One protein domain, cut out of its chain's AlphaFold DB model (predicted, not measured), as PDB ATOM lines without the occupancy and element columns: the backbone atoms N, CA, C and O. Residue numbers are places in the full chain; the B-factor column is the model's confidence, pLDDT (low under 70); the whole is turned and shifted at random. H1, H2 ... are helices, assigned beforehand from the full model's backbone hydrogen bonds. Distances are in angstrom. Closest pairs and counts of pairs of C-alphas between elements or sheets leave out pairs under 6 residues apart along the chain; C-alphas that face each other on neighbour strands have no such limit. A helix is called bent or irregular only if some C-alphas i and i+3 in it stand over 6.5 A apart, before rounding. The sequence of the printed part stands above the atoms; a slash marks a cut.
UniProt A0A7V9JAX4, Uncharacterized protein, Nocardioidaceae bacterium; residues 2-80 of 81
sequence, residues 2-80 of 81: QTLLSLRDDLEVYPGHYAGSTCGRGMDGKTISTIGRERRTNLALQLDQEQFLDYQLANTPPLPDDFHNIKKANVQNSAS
ATOM      1  N   GLN A   2     -14.104   0.904  24.036       76.31
ATOM      2  CA  GLN A   2     -14.111   2.254  23.444       76.31
ATOM      3  C   GLN A   2     -15.377   2.612  22.653       76.31
ATOM      4  O   GLN A   2     -15.781   3.770  22.661       76.31
ATOM      5  N   THR A   3     -16.044   1.639  22.030       82.00
ATOM      6  CA  THR A   3     -17.212   1.892  21.167       82.00
ATOM      7  C   THR A   3     -18.413   2.467  21.917       82.00
ATOM      8  O   THR A   3     -19.142   3.275  21.363       82.00
ATOM      9  N   LEU A   4     -18.623   2.082  23.178       82.88
ATOM     10  CA  LEU A   4     -19.728   2.613  23.986       82.88
ATOM     11  C   LEU A   4     -19.412   4.005  24.551       82.88
ATOM     12  O   LEU A   4     -20.322   4.790  24.783       82.88
ATOM     13  N   LEU A   5     -18.133   4.338  24.750       84.38
ATOM     14  CA  LEU A   5     -17.733   5.615  25.351       84.38
ATOM     15  C   LEU A   5     -17.757   6.794  24.379       84.38
ATOM     16  O   LEU A   5     -17.711   7.932  24.848       84.38
ATOM     17  N   SER A   6     -17.849   6.541  23.070       90.44
ATOM     18  CA  SER A   6     -18.072   7.580  22.055       90.44
ATOM     19  C   SER A   6     -19.520   8.078  22.011       90.44
ATOM     20  O   SER A   6     -19.809   9.073  21.349       90.44
ATOM     21  N   LEU A   7     -20.433   7.398  22.710       91.69
ATOM     22  CA  LEU A   7     -21.829   7.787  22.821       91.69
ATOM     23  C   LEU A   7     -22.001   8.976  23.780       91.69
ATOM     24  O   LEU A   7     -21.173   9.231  24.660       91.69
ATOM     25  N   ARG A   8     -23.103   9.709  23.599       94.69
ATOM     26  CA  ARG A   8     -23.435  10.891  24.403       94.69
ATOM     27  C   ARG A   8     -23.672  10.533  25.869       94.69
ATOM     28  O   ARG A   8     -24.244   9.493  26.181       94.69
ATOM     29  N   ASP A   9     -23.296  11.444  26.758       94.38
ATOM     30  CA  ASP A   9     -23.370  11.265  28.211       94.38
ATOM     31  C   ASP A   9     -24.781  11.064  28.766       94.38
ATOM     32  O   ASP A   9     -24.934  10.436  29.819       94.38
ATOM     33  N   ASP A  10     -25.782  11.621  28.087       94.31
ATOM     34  CA  ASP A  10     -27.190  11.591  28.472       94.31
ATOM     35  C   ASP A  10     -27.912  10.311  28.040       94.31
ATOM     36  O   ASP A  10     -29.057  10.100  28.429       94.31
ATOM     37  N   LEU A  11     -27.251   9.435  27.277       94.06
ATOM     38  CA  LEU A  11     -27.832   8.156  26.892       94.06
ATOM     39  C   LEU A  11     -27.928   7.220  28.090       94.06
ATOM     40  O   LEU A  11     -26.938   6.948  28.779       94.06
ATOM     41  N   GLU A  12     -29.137   6.713  28.300       92.81
ATOM     42  CA  GLU A  12     -29.450   5.765  29.354       92.81
ATOM     43  C   GLU A  12     -28.867   4.384  29.054       92.81
ATOM     44  O   GLU A  12     -28.830   3.912  27.915       92.81
ATOM     45  N   VAL A  13     -28.420   3.723  30.115       89.56
ATOM     46  CA  VAL A  13     -27.888   2.365  30.088       89.56
ATOM     47  C   VAL A  13     -28.817   1.485  30.912       89.56
ATOM     48  O   VAL A  13     -28.982   1.703  32.114       89.56
ATOM     49  N   TYR A  14     -29.388   0.477  30.254       88.31
ATOM     50  CA  TYR A  14     -30.252  -0.543  30.844       88.31
ATOM     51  C   TYR A  14     -29.477  -1.865  30.910       88.31
ATOM     52  O   TYR A  14     -29.384  -2.569  29.901       88.31
ATOM     53  N   PRO A  15     -28.838  -2.191  32.045       81.81
ATOM     54  CA  PRO A  15     -28.032  -3.397  32.142       81.81
ATOM     55  C   PRO A  15     -28.925  -4.646  32.166       81.81
ATOM     56  O   PRO A  15     -29.979  -4.662  32.793       81.81
ATOM     57  N   GLY A  16     -28.486  -5.716  31.498       76.06
ATOM     58  CA  GLY A  16     -29.229  -6.982  31.437       76.06
ATOM     59  C   GLY A  16     -29.211  -7.796  32.738       76.06
ATOM     60  O   GLY A  16     -29.919  -8.791  32.836       76.06
ATOM     61  N   HIS A  17     -28.398  -7.391  33.719       68.25
ATOM     62  CA  HIS A  17     -28.304  -7.987  35.051       68.25
ATOM     63  C   HIS A  17     -28.041  -6.895  36.099       68.25
ATOM     64  O   HIS A  17     -27.378  -5.900  35.808       68.25
ATOM     65  N   TYR A  18     -28.542  -7.106  37.318       60.38
ATOM     66  CA  TYR A  18     -28.456  -6.171  38.447       60.38
ATOM     67  C   TYR A  18     -27.759  -6.810  39.658       60.38
ATOM     68  O   TYR A  18     -27.442  -8.005  39.644       60.38
ATOM     69  N   ALA A  19     -27.531  -6.016  40.713       56.94
ATOM     70  CA  ALA A  19     -26.955  -6.465  41.981       56.94
ATOM     71  C   ALA A  19     -27.592  -7.783  42.471       56.94
ATOM     72  O   ALA A  19     -28.813  -7.893  42.565       56.94
ATOM     73  N   GLY A  20     -26.755  -8.787  42.759       54.50
ATOM     74  CA  GLY A  20     -27.183 -10.141  43.136       54.50
ATOM     75  C   GLY A  20     -27.066 -11.190  42.022       54.50
ATOM     76  O   GLY A  20     -27.128 -12.381  42.310       54.50
ATOM     77  N   SER A  21     -26.829 -10.786  40.768       56.97
ATOM     78  CA  SER A  21     -26.437 -11.732  39.716       56.97
ATOM     79  C   SER A  21     -24.997 -12.210  39.930       56.97
ATOM     80  O   SER A  21     -24.076 -11.405  40.069       56.97
ATOM     81  N   THR A  22     -24.793 -13.529  39.888       54.12
ATOM     82  CA  THR A  22     -23.481 -14.196  39.958       54.12
ATOM     83  C   THR A  22     -22.535 -13.798  38.825       54.12
ATOM     84  O   THR A  22     -21.349 -14.089  38.907       54.12
ATOM     85  N   CYS A  23     -23.019 -13.135  37.772       56.44
ATOM     86  CA  CYS A  23     -22.235 -12.838  36.575       56.44
ATOM     87  C   CYS A  23     -21.608 -11.431  36.544       56.44
ATOM     88  O   CYS A  23     -20.851 -11.149  35.617       56.44
ATOM     89  N   GLY A  24     -21.895 -10.541  37.505       53.44
ATOM     90  CA  GLY A  24     -21.419  -9.151  37.464       53.44
ATOM     91  C   GLY A  24     -20.762  -8.670  38.759       53.44
ATOM     92  O   GLY A  24     -21.163  -9.042  39.859       53.44
ATOM     93  N   ARG A  25     -19.745  -7.812  38.630       56.47
ATOM     94  CA  ARG A  25     -18.985  -7.225  39.744       56.47
ATOM     95  C   ARG A  25     -19.456  -5.797  40.017       56.47
ATOM     96  O   ARG A  25     -19.664  -5.044  39.075       56.47
ATOM     97  N   GLY A  26     -19.584  -5.421  41.292       55.66
ATOM     98  CA  GLY A  26     -19.773  -4.019  41.700       55.66
ATOM     99  C   GLY A  26     -21.019  -3.340  41.124       55.66
ATOM    100  O   GLY A  26     -21.028  -2.122  40.967       55.66
ATOM    101  N   MET A  27     -22.048  -4.119  40.777       59.12
ATOM    102  CA  MET A  27     -23.300  -3.580  40.258       59.12
ATOM    103  C   MET A  27     -23.996  -2.796  41.374       59.12
ATOM    104  O   MET A  27     -24.357  -3.363  42.404       59.12
ATOM    105  N   ASP A  28     -24.140  -1.487  41.174       57.91
ATOM    106  CA  ASP A  28     -24.945  -0.615  42.032       57.91
ATOM    107  C   ASP A  28     -26.411  -1.097  42.007       57.91
ATOM    108  O   ASP A  28     -26.870  -1.670  41.018       57.91
ATOM    109  N   GLY A  29     -27.176  -0.861  43.074       59.12
ATOM    110  CA  GLY A  29     -28.580  -1.297  43.180       59.12
ATOM    111  C   GLY A  29     -29.543  -0.557  42.241       59.12
ATOM    112  O   GLY A  29     -30.756  -0.744  42.316       59.12
ATOM    113  N   LYS A  30     -29.021   0.321  41.377       63.53
ATOM    114  CA  LYS A  30     -29.798   1.118  40.433       63.53
ATOM    115  C   LYS A  30     -30.123   0.300  39.194       63.53
ATOM    116  O   LYS A  30     -29.249  -0.287  38.565       63.53
ATOM    117  N   THR A  31     -31.389   0.333  38.807       70.25
ATOM    118  CA  THR A  31     -31.898  -0.381  37.635       70.25
ATOM    119  C   THR A  31     -31.558   0.302  36.304       70.25
ATOM    120  O   THR A  31     -31.765  -0.283  35.241       70.25
ATOM    121  N   ILE A  32     -31.046   1.538  36.351       82.12
ATOM    122  CA  ILE A  32     -30.739   2.392  35.196       82.12
ATOM    123  C   ILE A  32     -29.485   3.231  35.510       82.12
ATOM    124  O   ILE A  32     -29.300   3.688  36.645       82.12
ATOM    125  N   SER A  33     -28.631   3.449  34.509       89.12
ATOM    126  CA  SER A  33     -27.471   4.359  34.553       89.12
ATOM    127  C   SER A  33     -27.433   5.248  33.299       89.12
ATOM    128  O   SER A  33     -28.373   5.245  32.508       89.12
ATOM    129  N   THR A  34     -26.355   6.008  33.093       93.56
ATOM    130  CA  THR A  34     -26.080   6.707  31.824       93.56
ATOM    131  C   THR A  34     -24.632   6.513  31.393       93.56
ATOM    132  O   THR A  34     -23.763   6.271  32.235       93.56
ATOM    133  N   ILE A  35     -24.336   6.678  30.099       93.31
ATOM    134  CA  ILE A  35     -22.962   6.602  29.571       93.31
ATOM    135  C   ILE A  35     -22.031   7.569  30.318       93.31
ATOM    136  O   ILE A  35     -20.917   7.201  30.697       93.31
ATOM    137  N   GLY A  36     -22.498   8.792  30.594       92.69
ATOM    138  CA  GLY A  36     -21.721   9.785  31.333       92.69
ATOM    139  C   GLY A  36     -21.424   9.358  32.770       92.69
ATOM    140  O   GLY A  36     -20.312   9.569  33.259       92.69
ATOM    141  N   ARG A  37     -22.399   8.748  33.460       90.88
ATOM    142  CA  ARG A  37     -22.201   8.210  34.813       90.88
ATOM    143  C   ARG A  37     -21.184   7.078  34.795       90.88
ATOM    144  O   ARG A  37     -20.209   7.172  35.535       90.88
ATOM    145  N   GLU A  38     -21.372   6.079  33.933       92.00
ATOM    146  CA  GLU A  38     -20.450   4.946  33.822       92.00
ATOM    147  C   GLU A  38     -19.024   5.433  33.575       92.00
ATOM    148  O   GLU A  38     -18.124   5.078  34.328       92.00
ATOM    149  N   ARG A  39     -18.812   6.354  32.626       91.12
ATOM    150  CA  ARG A  39     -17.477   6.908  32.349       91.12
ATOM    151  C   ARG A  39     -16.810   7.542  33.575       91.12
ATOM    152  O   ARG A  39     -15.596   7.454  33.720       91.12
ATOM    153  N   ARG A  40     -17.584   8.194  34.446       90.62
ATOM    154  CA  ARG A  40     -17.058   8.875  35.639       90.62
ATOM    155  C   ARG A  40     -16.826   7.936  36.817       90.62
ATOM    156  O   ARG A  40     -15.902   8.178  37.585       90.62
ATOM    157  N   THR A  41     -17.668   6.921  36.997       89.25
ATOM    158  CA  THR A  41     -17.698   6.139  38.245       89.25
ATOM    159  C   THR A  41     -17.287   4.682  38.090       89.25
ATOM    160  O   THR A  41     -16.994   4.036  39.091       89.25
ATOM    161  N   ASN A  42     -17.283   4.140  36.875       88.50
ATOM    162  CA  ASN A  42     -16.934   2.747  36.644       88.50
ATOM    163  C   ASN A  42     -15.409   2.593  36.624       88.50
ATOM    164  O   ASN A  42     -14.748   3.013  35.675       88.50
ATOM    165  N   LEU A  43     -14.857   1.970  37.668       88.06
ATOM    166  CA  LEU A  43     -13.416   1.743  37.800       88.06
ATOM    167  C   LEU A  43     -12.838   1.021  36.578       88.06
ATOM    168  O   LEU A  43     -11.768   1.386  36.110       88.06
ATOM    169  N   ALA A  44     -13.568   0.059  36.007       88.88
ATOM    170  CA  ALA A  44     -13.096  -0.716  34.864       88.88
ATOM    171  C   ALA A  44     -12.880   0.137  33.597       88.88
ATOM    172  O   ALA A  44     -12.151  -0.278  32.701       88.88
ATOM    173  N   LEU A  45     -13.485   1.328  33.522       89.56
ATOM    174  CA  LEU A  45     -13.281   2.290  32.435       89.56
ATOM    175  C   LEU A  45     -12.061   3.199  32.625       89.56
ATOM    176  O   LEU A  45     -11.702   3.920  31.696       89.56
ATOM    177  N   GLN A  46     -11.461   3.192  33.813       90.12
ATOM    178  CA  GLN A  46     -10.314   4.029  34.171       90.12
ATOM    179  C   GLN A  46      -8.983   3.271  34.097       90.12
ATOM    180  O   GLN A  46      -7.928   3.894  34.156       90.12
ATOM    181  N   LEU A  47      -9.038   1.943  33.983       91.25
ATOM    182  CA  LEU A  47      -7.873   1.070  33.908       91.25
ATOM    183  C   LEU A  47      -7.305   1.039  32.487       91.25
ATOM    184  O   LEU A  47      -8.052   1.095  31.505       91.25
ATOM    185  N   ASP A  48      -5.986   0.896  32.379       92.88
ATOM    186  CA  ASP A  48      -5.369   0.497  31.116       92.88
ATOM    187  C   ASP A  48      -5.698  -0.971  30.775       92.88
ATOM    188  O   ASP A  48      -6.364  -1.682  31.531       92.88
ATOM    189  N   GLN A  49      -5.272  -1.434  29.599       90.25
ATOM    190  CA  GLN A  49      -5.613  -2.776  29.131       90.25
ATOM    191  C   GLN A  49      -5.071  -3.887  30.045       90.25
ATOM    192  O   GLN A  49      -5.777  -4.870  30.266       90.25
ATOM    193  N   GLU A  50      -3.847  -3.753  30.557       93.50
ATOM    194  CA  GLU A  50      -3.215  -4.776  31.400       93.50
ATOM    195  C   GLU A  50      -3.894  -4.815  32.770       93.50
ATOM    196  O   GLU A  50      -4.371  -5.863  33.207       93.50
ATOM    197  N   GLN A  51      -4.082  -3.645  33.378       92.19
ATOM    198  CA  GLN A  51      -4.806  -3.485  34.634       92.19
ATOM    199  C   GLN A  51      -6.253  -3.975  34.536       92.19
ATOM    200  O   GLN A  51      -6.773  -4.574  35.478       92.19
ATOM    201  N   PHE A  52      -6.922  -3.736  33.406       90.38
ATOM    202  CA  PHE A  52      -8.282  -4.211  33.164       90.38
ATOM    203  C   PHE A  52      -8.350  -5.741  33.121       90.38
ATOM    204  O   PHE A  52      -9.270  -6.326  33.698       90.38
ATOM    205  N   LEU A  53      -7.392  -6.390  32.449       90.00
ATOM    206  CA  LEU A  53      -7.319  -7.851  32.377       90.00
ATOM    207  C   LEU A  53      -7.117  -8.452  33.768       90.00
ATOM    208  O   LEU A  53      -7.891  -9.326  34.165       90.00
ATOM    209  N   ASP A  54      -6.155  -7.930  34.526       91.50
ATOM    210  CA  ASP A  54      -5.879  -8.381  35.891       91.50
ATOM    211  C   ASP A  54      -7.091  -8.173  36.805       91.50
ATOM    212  O   ASP A  54      -7.530  -9.097  37.494       91.50
ATOM    213  N   TYR A  55      -7.699  -6.983  36.752       88.38
ATOM    214  CA  TYR A  55      -8.910  -6.653  37.505       88.38
ATOM    215  C   TYR A  55     -10.060  -7.624  37.209       88.38
ATOM    216  O   TYR A  55     -10.774  -8.051  38.127       88.38
ATOM    217  N   GLN A  56     -10.249  -7.997  35.939       87.38
ATOM    218  CA  GLN A  56     -11.306  -8.928  35.568       87.38
ATOM    219  C   GLN A  56     -11.020 -10.359  36.012       87.38
ATOM    220  O   GLN A  56     -11.895 -11.000  36.607       87.38
ATOM    221  N   LEU A  57      -9.813 -10.857  35.751       87.88
ATOM    222  CA  LEU A  57      -9.435 -12.239  36.037       87.88
ATOM    223  C   LEU A  57      -9.378 -12.522  37.537       87.88
ATOM    224  O   LEU A  57      -9.847 -13.578  37.960       87.88
ATOM    225  N   ALA A  58      -8.905 -11.566  38.343       86.00
ATOM    226  CA  ALA A  58      -8.703 -11.734  39.784       86.00
ATOM    227  C   ALA A  58      -9.956 -12.171  40.560       86.00
ATOM    228  O   ALA A  58      -9.853 -12.656  41.681       86.00
ATOM    229  N   ASN A  59     -11.149 -11.987  40.001       68.38
ATOM    230  CA  ASN A  59     -12.385 -12.245  40.721       68.38
ATOM    231  C   ASN A  59     -13.480 -12.821  39.797       68.38
ATOM    232  O   ASN A  59     -14.670 -12.544  39.982       68.38
ATOM    233  N   THR A  60     -13.103 -13.512  38.718       78.56
ATOM    234  CA  THR A  60     -14.075 -14.181  37.838       78.56
ATOM    235  C   THR A  60     -14.621 -15.428  38.551       78.56
ATOM    236  O   THR A  60     -13.826 -16.285  38.935       78.56
ATOM    237  N   PRO A  61     -15.944 -15.539  38.775       78.00
ATOM    238  CA  PRO A  61     -16.522 -16.712  39.421       78.00
ATOM    239  C   PRO A  61     -16.425 -17.946  38.510       78.00
ATOM    240  O   PRO A  61     -16.317 -17.801  37.288       78.00
ATOM    241  N   PRO A  62     -16.481 -19.164  39.079       80.44
ATOM    242  CA  PRO A  62     -16.562 -20.379  38.281       80.44
ATOM    243  C   PRO A  62     -17.801 -20.345  37.382       80.44
ATOM    244  O   PRO A  62     -18.812 -19.712  37.699       80.44
ATOM    245  N   LEU A  63     -17.713 -21.036  36.247       81.81
ATOM    246  CA  LEU A  63     -18.852 -21.200  35.353       81.81
ATOM    247  C   LEU A  63     -20.034 -21.825  36.117       81.81
ATOM    248  O   LEU A  63     -19.817 -22.782  36.860       81.81
ATOM    249  N   PRO A  64     -21.271 -21.344  35.908       82.50
ATOM    250  CA  PRO A  64     -22.461 -22.039  36.389       82.50
ATOM    251  C   PRO A  64     -22.529 -23.467  35.831       82.50
ATOM    252  O   PRO A  64     -22.189 -23.677  34.664       82.50
ATOM    253  N   ASP A  65     -23.027 -24.418  36.626       84.50
ATOM    254  CA  ASP A  65     -23.028 -25.855  36.298       84.50
ATOM    255  C   ASP A  65     -23.621 -26.167  34.914       84.50
ATOM    256  O   ASP A  65     -23.087 -26.978  34.159       84.50
ATOM    257  N   ASP A  66     -24.700 -25.474  34.543       84.31
ATOM    258  CA  ASP A  66     -25.437 -25.729  33.302       84.31
ATOM    259  C   ASP A  66     -25.064 -24.784  32.141       84.31
ATOM    260  O   ASP A  66     -25.720 -24.750  31.094       84.31
ATOM    261  N   PHE A  67     -23.985 -24.003  32.289       84.94
ATOM    262  CA  PHE A  67     -23.573 -22.984  31.314       84.94
ATOM    263  C   PHE A  67     -23.480 -23.525  29.879       84.94
ATOM    264  O   PHE A  67     -23.915 -22.874  28.924       84.94
ATOM    265  N   HIS A  68     -22.928 -24.730  29.705       87.69
ATOM    266  CA  HIS A  68     -22.737 -25.325  28.383       87.69
ATOM    267  C   HIS A  68     -24.051 -25.705  27.694       87.69
ATOM    268  O   HIS A  68     -24.151 -25.551  26.474       87.69
ATOM    269  N   ASN A  69     -25.054 -26.172  28.439       86.38
ATOM    270  CA  ASN A  69     -26.345 -26.547  27.863       86.38
ATOM    271  C   ASN A  69     -27.183 -25.305  27.555       86.38
ATOM    272  O   ASN A  69     -27.710 -25.202  26.446       86.38
ATOM    273  N   ILE A  70     -27.196 -24.313  28.456       84.81
ATOM    274  CA  ILE A  70     -27.837 -23.007  28.223       84.81
ATOM    275  C   ILE A  70     -27.273 -22.354  26.954       84.81
ATOM    276  O   ILE A  70     -28.023 -21.905  26.087       84.81
ATOM    277  N   LYS A  71     -25.942 -22.354  26.784       86.19
ATOM    278  CA  LYS A  71     -25.303 -21.797  25.582       86.19
ATOM    279  C   LYS A  71     -25.711 -22.543  24.307       86.19
ATOM    280  O   LYS A  71     -25.977 -21.893  23.298       86.19
ATOM    281  N   LYS A  72     -25.766 -23.881  24.335       88.75
ATOM    282  CA  LYS A  72     -26.206 -24.692  23.184       88.75
ATOM    283  C   LYS A  72     -27.651 -24.376  22.796       88.75
ATOM    284  O   LYS A  72     -27.905 -24.130  21.621       88.75
ATOM    285  N   ALA A  73     -28.557 -24.310  23.771       86.50
ATOM    286  CA  ALA A  73     -29.962 -23.986  23.534       86.50
ATOM    287  C   ALA A  73     -30.139 -22.583  22.922       86.50
ATOM    288  O   ALA A  73     -30.860 -22.427  21.937       86.50
ATOM    289  N   ASN A  74     -29.415 -21.578  23.432       85.88
ATOM    290  CA  ASN A  74     -29.468 -20.208  22.910       85.88
ATOM    291  C   ASN A  74     -28.998 -20.099  21.449       85.88
ATOM    292  O   ASN A  74     -29.552 -19.306  20.694       85.88
ATOM    293  N   VAL A  75     -27.992 -20.886  21.044       85.94
ATOM    294  CA  VAL A  75     -27.482 -20.908  19.657       85.94
ATOM    295  C   VAL A  75     -28.403 -21.691  18.714       85.94
ATOM    296  O   VAL A  75     -28.527 -21.346  17.544       85.94
ATOM    297  N   GLN A  76     -29.058 -22.747  19.196       74.62
ATOM    298  CA  GLN A  76     -29.973 -23.554  18.380       74.62
ATOM    299  C   GLN A  76     -31.307 -22.841  18.120       74.62
ATOM    300  O   GLN A  76     -31.824 -22.895  17.004       74.62
ATOM    301  N   ASN A  77     -31.835 -22.116  19.111       60.28
ATOM    302  CA  ASN A  77     -33.065 -21.339  18.940       60.28
ATOM    303  C   ASN A  77     -32.888 -20.125  18.016       60.28
ATOM    304  O   ASN A  77     -33.822 -19.779  17.300       60.28
ATOM    305  N   SER A  78     -31.703 -19.505  17.969       57.09
ATOM    306  CA  SER A  78     -31.429 -18.381  17.058       57.09
ATOM    307  C   SER A  78     -31.235 -18.794  15.595       57.09
ATOM    308  O   SER A  78     -31.319 -17.944  14.717       57.09
ATOM    309  N   ALA A  79     -31.017 -20.083  15.319       54.22
ATOM    310  CA  ALA A  79     -30.977 -20.638  13.963       54.22
ATOM    311  C   ALA A  79     -32.363 -21.062  13.434       54.22
ATOM    312  O   ALA A  79     -32.473 -21.479  12.283       54.22
ATOM    313  N   SER A  80     -33.404 -20.986  14.273       51.12
ATOM    314  CA  SER A  80     -34.769 -21.437  13.958       51.12
ATOM    315  C   SER A  80     -35.775 -20.279  13.821       51.12
ATOM    316  O   SER A  80     -36.980 -20.522  13.858       51.12
TER     317      SER A  80
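This is residues 2 to 80 of the 81 residues of an uncharacterized protein of Nocardioidaceae bacterium (UniProt A0A7V9JAX4). The model is a loose, wide U of short helices with a long loop in its opening: H1 and H2 lie with the loop of residues 6 to 34 on one arm, H3 lies at the bend, and H4 makes the other arm, across a gap from the rest. Residues 65 to 80, of which 67 to 78 belong to H4, stick out at the end of an outstretched link. The printed part has 79 residues with four named helices, in the order H1, H2, H3, H4, and no named strand; its class is all helix, though under half of the residues, 32 of the 79, are in named elements. The whole is loose, with a radius of gyration of the C-alphas of 15.5 A and spans of 37 by 31 by 25 A.

H1, residues 2 to 5, and H2, residues 35 to 41, only just touch, with 3 pairs of C-alphas within 8 A; the closest are those of Leu 5 and Ile 35, 6.8 A apart. Between them, residues 12 to 13 pair with residues 33 to 34, antiparallel, in stretches too short to be named strands. H3, residues 49 to 57, touches no helix and is apart from H1 and H2. H4, residues 67 to 78, is apart from H1, H2 and H3. In H2, H3 and H4 every O i to N i+4 pair is within hydrogen-bond range; H1 is too short for such a pair, and its one O i to N i+3 pair is within range.

H1 begins at C-alpha 2, at (-14.111, 2.254, 23.444), and is 5.3 A long from first to last C-alpha. H2 is 10.2 A long and begins at C-alpha 35, at (-22.962, 6.602, 29.571). H3 is 12.3 A long. H4, the longest helix with 12 residues, measures 16.9 A and ends at C-alpha 78, at (-31.429, -18.381, 17.058). No helix is bent.

The two C-alphas farthest apart are those of Arg 40 and Ser 80, at 41.3 A. Residues 65 to 80 stand free; without them the body has 63 residues and spans 35 by 27 by 17 A. The printed part has no cut. The link from H1 to H2 is long, with 29 residues; those from H2 to H3, with 7 residues, and from H3 to H4, with 9 residues, are short. The mean pLDDT of the printed part is 80.3, and confidence is low, under 70, at residues 17 to 30, residue 59 and residues 77 to 80.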